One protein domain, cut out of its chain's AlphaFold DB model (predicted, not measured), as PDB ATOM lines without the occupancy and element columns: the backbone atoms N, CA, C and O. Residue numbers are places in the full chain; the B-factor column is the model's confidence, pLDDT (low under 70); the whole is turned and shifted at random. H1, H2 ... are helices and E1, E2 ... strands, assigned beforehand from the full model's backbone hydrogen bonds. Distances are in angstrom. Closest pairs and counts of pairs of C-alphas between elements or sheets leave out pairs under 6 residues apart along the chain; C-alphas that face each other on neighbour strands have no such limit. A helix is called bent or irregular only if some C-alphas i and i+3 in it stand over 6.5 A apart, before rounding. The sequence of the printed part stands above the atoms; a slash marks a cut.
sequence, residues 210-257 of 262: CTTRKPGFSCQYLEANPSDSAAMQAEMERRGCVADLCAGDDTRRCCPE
ATOM      1  N   CYS A 210      -4.158  18.235  -1.550       82.19
ATOM      2  CA  CYS A 210      -4.262  17.706  -2.910       82.19
ATOM      3  C   CYS A 210      -4.808  16.273  -2.929       82.19
ATOM      4  O   CYS A 210      -5.865  16.025  -3.508       82.19
ATOM      5  N   THR A 211      -4.169  15.361  -2.197       75.81
ATOM      6  CA  THR A 211      -4.568  13.946  -2.137       75.81
ATOM      7  C   THR A 211      -5.875  13.735  -1.371       75.81
ATOM      8  O   THR A 211      -6.629  12.812  -1.671       75.81
ATOM      9  N   THR A 212      -6.176  14.604  -0.400       78.62
ATOM     10  CA  THR A 212      -7.400  14.522   0.414       78.62
ATOM     11  C   THR A 212      -8.630  15.017  -0.351       78.62
ATOM     12  O   THR A 212      -9.730  14.504  -0.159       78.62
ATOM     13  N   ARG A 213      -8.465  16.005  -1.238       78.50
ATOM     14  CA  ARG A 213      -9.553  16.588  -2.039       78.50
ATOM     15  C   ARG A 213      -9.730  15.892  -3.390       78.50
ATOM     16  O   ARG A 213     -10.831  15.906  -3.939       78.50
ATOM     17  N   LYS A 214      -8.654  15.310  -3.930       79.50
ATOM     18  CA  LYS A 214      -8.600  14.630  -5.229       79.50
ATOM     19  C   LYS A 214      -7.759  13.344  -5.115       79.50
ATOM     20  O   LYS A 214      -6.533  13.411  -5.194       79.50
ATOM     21  N   PRO A 215      -8.383  12.162  -4.959       75.56
ATOM     22  CA  PRO A 215      -7.644  10.903  -5.020       75.56
ATOM     23  C   PRO A 215      -7.048  10.707  -6.427       75.56
ATOM     24  O   PRO A 215      -7.729  10.952  -7.420       75.56
ATOM     25  N   GLY A 216      -5.777  10.294  -6.514       77.06
ATOM     26  CA  GLY A 216      -5.041  10.118  -7.784       77.06
ATOM     27  C   GLY A 216      -4.273  11.354  -8.279       77.06
ATOM     28  O   GLY A 216      -3.713  11.333  -9.375       77.06
ATOM     29  N   PHE A 217      -4.243  12.426  -7.485       83.75
ATOM     30  CA  PHE A 217      -3.463  13.629  -7.757       83.75
ATOM     31  C   PHE A 217      -2.353  13.769  -6.718       83.75
ATOM     32  O   PHE A 217      -2.569  13.510  -5.534       83.75
ATOM     33  N   SER A 218      -1.180  14.214  -7.155       84.12
ATOM     34  CA  SER A 218      -0.042  14.492  -6.283       84.12
ATOM     35  C   SER A 218       0.575  15.853  -6.589       84.12
ATOM     36  O   SER A 218       0.409  16.428  -7.670       84.12
ATOM     37  N   CYS A 219       1.251  16.415  -5.592       83.88
ATOM     38  CA  CYS A 219       1.912  17.704  -5.724       83.88
ATOM     39  C   CYS A 219       3.196  17.547  -6.539       83.88
ATOM     40  O   CYS A 219       4.132  16.874  -6.113       83.88
ATOM     41  N   GLN A 220       3.239  18.180  -7.711       81.12
ATOM     42  CA  GLN A 220       4.387  18.165  -8.617       81.12
ATOM     43  C   GLN A 220       4.860  19.594  -8.899       81.12
ATOM     44  O   GLN A 220       4.081  20.549  -8.853       81.12
ATOM     45  N   TYR A 221       6.153  19.738  -9.193       73.94
ATOM     46  CA  TYR A 221       6.733  20.999  -9.649       73.94
ATOM     47  C   TYR A 221       6.507  21.139 -11.151       73.94
ATOM     48  O   TYR A 221       6.805  20.211 -11.906       73.94
ATOM     49  N   LEU A 222       5.998  22.288 -11.595       69.06
ATOM     50  CA  LEU A 222       5.983  22.604 -13.021       69.06
ATOM     51  C   LEU A 222       7.298  23.287 -13.396       69.06
ATOM     52  O   LEU A 222       7.691  24.268 -12.776       69.06
ATOM     53  N   GLU A 223       7.941  22.807 -14.459       60.47
ATOM     54  CA  GLU A 223       9.137  23.421 -15.064       60.47
ATOM     55  C   GLU A 223       8.822  24.718 -15.837       60.47
ATOM     56  O   GLU A 223       9.664  25.243 -16.565       60.47
ATOM     57  N   ALA A 224       7.600  25.241 -15.707       60.09
ATOM     58  CA  ALA A 224       7.202  26.488 -16.333       60.09
ATOM     59  C   ALA A 224       7.820  27.683 -15.594       60.09
ATOM     60  O   ALA A 224       7.946  27.696 -14.370       60.09
ATOM     61  N   ASN A 225       8.195  28.704 -16.361       58.06
ATOM     62  CA  ASN A 225       8.810  29.912 -15.833       58.06
ATOM     63  C   ASN A 225       7.821  30.656 -14.906       58.06
ATOM     64  O   ASN A 225       6.763  31.078 -15.384       58.06
ATOM     65  N   PRO A 226       8.131  30.856 -13.610       59.69
ATOM     66  CA  PRO A 226       7.201  31.466 -12.654       59.69
ATOM     67  C   PRO A 226       6.873  32.937 -12.960       59.69
ATOM     68  O   PRO A 226       5.940  33.485 -12.379       59.69
ATOM     69  N   SER A 227       7.608  33.592 -13.868       57.00
ATOM     70  CA  SER A 227       7.326  34.967 -14.298       57.00
ATOM     71  C   SER A 227       6.196  35.090 -15.328       57.00
ATOM     72  O   SER A 227       5.654  36.182 -15.481       57.00
ATOM     73  N   ASP A 228       5.824  34.004 -16.016       71.81
ATOM     74  CA  ASP A 228       4.814  34.007 -17.082       71.81
ATOM     75  C   ASP A 228       3.532  33.297 -16.630       71.81
ATOM     76  O   ASP A 228       3.266  32.138 -16.962       71.81
ATOM     77  N   SER A 229       2.695  34.016 -15.878       65.75
ATOM     78  CA  SER A 229       1.434  33.489 -15.334       65.75
ATOM     79  C   SER A 229       0.483  32.942 -16.409       65.75
ATOM     80  O   SER A 229      -0.191  31.942 -16.173       65.75
ATOM     81  N   ALA A 230       0.479  33.526 -17.613       76.31
ATOM     82  CA  ALA A 230      -0.327  33.054 -18.741       76.31
ATOM     83  C   ALA A 230       0.148  31.695 -19.293       76.31
ATOM     84  O   ALA A 230      -0.673  30.838 -19.623       76.31
ATOM     85  N   ALA A 231       1.465  31.472 -19.357       72.31
ATOM     86  CA  ALA A 231       2.034  30.192 -19.778       72.31
ATOM     87  C   ALA A 231       1.774  29.105 -18.726       72.31
ATOM     88  O   ALA A 231       1.436  27.973 -19.068       72.31
ATOM     89  N   MET A 232       1.853  29.474 -17.443       67.31
ATOM     90  CA  MET A 232       1.486  28.593 -16.337       67.31
ATOM     91  C   MET A 232       0.016  28.176 -16.393       67.31
ATOM     92  O   MET A 232      -0.279  26.994 -16.242       67.31
ATOM     93  N   GLN A 233      -0.906  29.106 -16.654       77.19
ATOM     94  CA  GLN A 233      -2.334  28.789 -16.740       77.19
ATOM     95  C   GLN A 233      -2.655  27.865 -17.920       77.19
ATOM     96  O   GLN A 233      -3.387  26.893 -17.743       77.19
ATOM     97  N   ALA A 234      -2.050  28.101 -19.088       78.88
ATOM     98  CA  ALA A 234      -2.232  27.246 -20.261       78.88
ATOM     99  C   ALA A 234      -1.713  25.812 -20.033       78.88
ATOM    100  O   ALA A 234      -2.342  24.844 -20.465       78.88
ATOM    101  N   GLU A 235      -0.588  25.663 -19.330       75.81
ATOM    102  CA  GLU A 235      -0.034  24.349 -18.988       75.81
ATOM    103  C   GLU A 235      -0.869  23.635 -17.914       75.81
ATOM    104  O   GLU A 235      -1.110  22.430 -18.004       75.81
ATOM    105  N   MET A 236      -1.379  24.380 -16.929       73.50
ATOM    106  CA  MET A 236      -2.298  23.849 -15.921       73.50
ATOM    107  C   MET A 236      -3.597  23.344 -16.544       73.50
ATOM    108  O   MET A 236      -4.071  22.278 -16.163       73.50
ATOM    109  N   GLU A 237      -4.147  24.062 -17.522       80.31
ATOM    110  CA  GLU A 237      -5.362  23.654 -18.225       80.31
ATOM    111  C   GLU A 237      -5.112  22.426 -19.115       80.31
ATOM    112  O   GLU A 237      -5.904  21.486 -19.101       80.31
ATOM    113  N   ARG A 238      -3.961  22.364 -19.802       79.06
ATOM    114  CA  ARG A 238      -3.556  21.187 -20.594       79.06
ATOM    115  C   ARG A 238      -3.358  19.927 -19.760       79.06
ATOM    116  O   ARG A 238      -3.712  18.842 -20.214       79.06
ATOM    117  N   ARG A 239      -2.762  20.052 -18.572       74.81
ATOM    118  CA  ARG A 239      -2.460  18.918 -17.678       74.81
ATOM    119  C   ARG A 239      -3.537  18.670 -16.618       74.81
ATOM    120  O   ARG A 239      -3.409  17.724 -15.847       74.81
ATOM    121  N   GLY A 240      -4.586  19.494 -16.570       81.25
ATOM    122  CA  GLY A 240      -5.663  19.397 -15.582       81.25
ATOM    123  C   GLY A 240      -5.205  19.639 -14.139       81.25
ATOM    124  O   GLY A 240      -5.761  19.051 -13.213       81.25
ATOM    125  N   CYS A 241      -4.174  20.460 -13.935       83.81
ATOM    126  CA  CYS A 241      -3.629  20.737 -12.609       83.81
ATOM    127  C   CYS A 241      -4.415  21.838 -11.883       83.81
ATOM    128  O   CYS A 241      -4.902  22.784 -12.500       83.81
ATOM    129  N   VAL A 242      -4.476  21.763 -10.552       81.62
ATOM    130  CA  VAL A 242      -5.167  22.745  -9.697       81.62
ATOM    131  C   VAL A 242      -4.155  23.490  -8.814       81.62
ATOM    132  O   VAL A 242      -3.238  22.879  -8.255       81.62
ATOM    133  N   ALA A 243      -4.303  24.816  -8.711       74.56
ATOM    134  CA  ALA A 243      -3.536  25.668  -7.793       74.56
ATOM    135  C   ALA A 243      -4.087  25.585  -6.360       74.56
ATOM    136  O   ALA A 243      -5.204  25.122  -6.158       74.56
ATOM    137  N   ASP A 244      -3.297  26.016  -5.374       72.50
ATOM    138  CA  ASP A 244      -3.700  26.212  -3.966       72.50
ATOM    139  C   ASP A 244      -4.050  24.956  -3.146       72.50
ATOM    140  O   ASP A 244      -4.487  25.060  -2.002       72.50
ATOM    141  N   LEU A 245      -3.855  23.749  -3.689       75.75
ATOM    142  CA  LEU A 245      -4.043  22.492  -2.941       75.75
ATOM    143  C   LEU A 245      -2.737  21.879  -2.419       75.75
ATOM    144  O   LEU A 245      -2.779  20.888  -1.688       75.75
ATOM    145  N   CYS A 246      -1.601  22.437  -2.825       78.31
ATOM    146  CA  CYS A 246      -0.275  22.000  -2.416       78.31
ATOM    147  C   CYS A 246       0.372  23.082  -1.564       78.31
ATOM    148  O   CYS A 246       0.287  24.265  -1.883       78.31
ATOM    149  N   ALA A 247       1.024  22.654  -0.502       72.06
ATOM    150  CA  ALA A 247       1.775  23.483   0.403       72.06
ATOM    151  C   ALA A 247       3.210  23.672  -0.075       72.06
ATOM    152  O   ALA A 247       3.867  22.736  -0.547       72.06
ATOM    153  N   GLY A 248       3.705  24.897   0.072       65.31
ATOM    154  CA  GLY A 248       5.033  25.281  -0.387       65.31
ATOM    155  C   GLY A 248       4.977  26.385  -1.434       65.31
ATOM    156  O   GLY A 248       3.944  27.006  -1.650       65.31
ATOM    157  N   ASP A 249       6.118  26.620  -2.075       60.84
ATOM    158  CA  ASP A 249       6.303  27.683  -3.062       60.84
ATOM    159  C   ASP A 249       5.274  27.643  -4.212       60.84
ATOM    160  O   ASP A 249       4.823  26.571  -4.629       60.84
ATOM    161  N   ASP A 250       5.024  28.807  -4.829       65.56
ATOM    162  CA  ASP A 250       4.115  29.039  -5.971       65.56
ATOM    163  C   ASP A 250       4.380  28.169  -7.217       65.56
ATOM    164  O   ASP A 250       3.672  28.273  -8.215       65.56
ATOM    165  N   THR A 251       5.396  27.316  -7.191       67.38
ATOM    166  CA  THR A 251       5.780  26.400  -8.272       67.38
ATOM    167  C   THR A 251       5.164  25.005  -8.142       67.38
ATOM    168  O   THR A 251       5.162  24.246  -9.115       67.38
ATOM    169  N   ARG A 252       4.623  24.650  -6.966       76.44
ATOM    170  CA  ARG A 252       3.933  23.371  -6.763       76.44
ATOM    171  C   ARG A 252       2.467  23.484  -7.161       76.44
ATOM    172  O   ARG A 252       1.760  24.413  -6.765       76.44
ATOM    173  N   ARG A 253       1.993  22.514  -7.939       84.50
ATOM    174  CA  ARG A 253       0.575  22.374  -8.298       84.50
ATOM    175  C   ARG A 253       0.136  20.929  -8.115       84.50
ATOM    176  O   ARG A 253       0.930  19.999  -8.238       84.50
ATOM    177  N   CYS A 254      -1.146  20.759  -7.821       87.06
ATOM    178  CA  CYS A 254      -1.772  19.455  -7.674       87.06
ATOM    179  C   CYS A 254      -2.086  18.921  -9.075       87.06
ATOM    180  O   CYS A 254      -2.981  19.446  -9.737       87.06
ATOM    181  N   CYS A 255      -1.327  17.932  -9.545       87.12
ATOM    182  CA  CYS A 255      -1.431  17.382 -10.897       87.12
ATOM    183  C   CYS A 255      -1.765  15.882 -10.853       87.12
ATOM    184  O   CYS A 255      -1.410  15.208  -9.883       87.12
ATOM    185  N   PRO A 256      -2.431  15.337 -11.885       84.62
ATOM    186  CA  PRO A 256      -2.681  13.904 -11.968       84.62
ATOM    187  C   PRO A 256      -1.367  13.133 -12.151       84.62
ATOM    188  O   PRO A 256      -0.440  13.593 -12.828       84.62
ATOM    189  N   GLU A 257      -1.279  11.950 -11.549       73.12
ATOM    190  CA  GLU A 257      -0.148  11.047 -11.766       73.12
ATOM    191  C   GLU A 257      -0.222  10.439 -13.171       73.12
ATOM    192  O   GLU A 257      -1.297  10.084 -13.660       73.12
TER     193      GLU A 257
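AT A GLANCE: This is residues 210 to 257 of the 262 residues of an uncharacterized protein of Candidatus Uhrbacteria bacterium (UniProt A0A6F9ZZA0). A short ribbon of two antiparallel strands, E1 and E2, has a one-turn helix, H1, near the end where E1 begins, and a longer helix, H2, runs in towards the ribbon from the far end of the domain and comes near E2 with its last residue, Arg 239. From there a long loop, residues 240 to 251, swings round and leads back into E2. The printed part has 48 residues, with two named helices and two named strands in the order H1, E1, H2, E2, and its class is mixed, helices and strands. It is compact, with a radius of gyration of the C-alphas of 10.1 A, and the C-alphas span 29 by 22 by 14 A along their three main axes.

HOW THE PARTS SIT: The sheet has the order E1, residues 217 to 221, then E2, residues 252 to 256. These neighbours are antiparallel, with 139 degrees between their directions. C-alphas 217 and 256 face each other at 4.3 A, and C-alphas 221 and 252 at 4.7 A. N 218 and O 255 are within hydrogen-bond range at 2.9 A, as are N 253 and O 220 at 3.0 A. The closest C-alphas of H1, residues 210 to 213, and E1 are those of Thr 211 and Phe 217, 5.7 A apart. The closest of H1 and E2 are those of Cys 210 and Cys 254, 5.7 A apart. The closest C-alphas of H2, residues 229 to 239, and E2 are those of Arg 239 and Cys 255, 7.0 A apart. H1 and H2 are apart. In H2 every O i to N i+4 pair is within hydrogen-bond range; H1 is too short for such a pair, and its one O i to N i+3 pair is within range.

IN THESE COORDINATES: E1 runs 12.7 A from C-alpha 217 at (-3.463, 13.629, -7.757) to C-alpha 221. E2 also measures 12.7 A and ends at C-alpha 256, at (-2.681, 13.904, -11.968). H1 measures 5.5 A. H2, 11 residues, measures 15.3 A and begins at C-alpha 229, at (1.434, 33.489, -15.334). Neither helix is bent.

THE WHOLE: The two C-alphas farthest apart are those of Pro 215 and Ser 227, at 29.8 A. The printed part has no cut. The link from H1 to E1 is tight, with 3 residues; that from E1 to H2 is short, with 7; that from H2 to E2 is long, with 12. The mean pLDDT of the printed part is 74.7, and residues 222 to 227, 229, 232 and 248 to 251 are under 70.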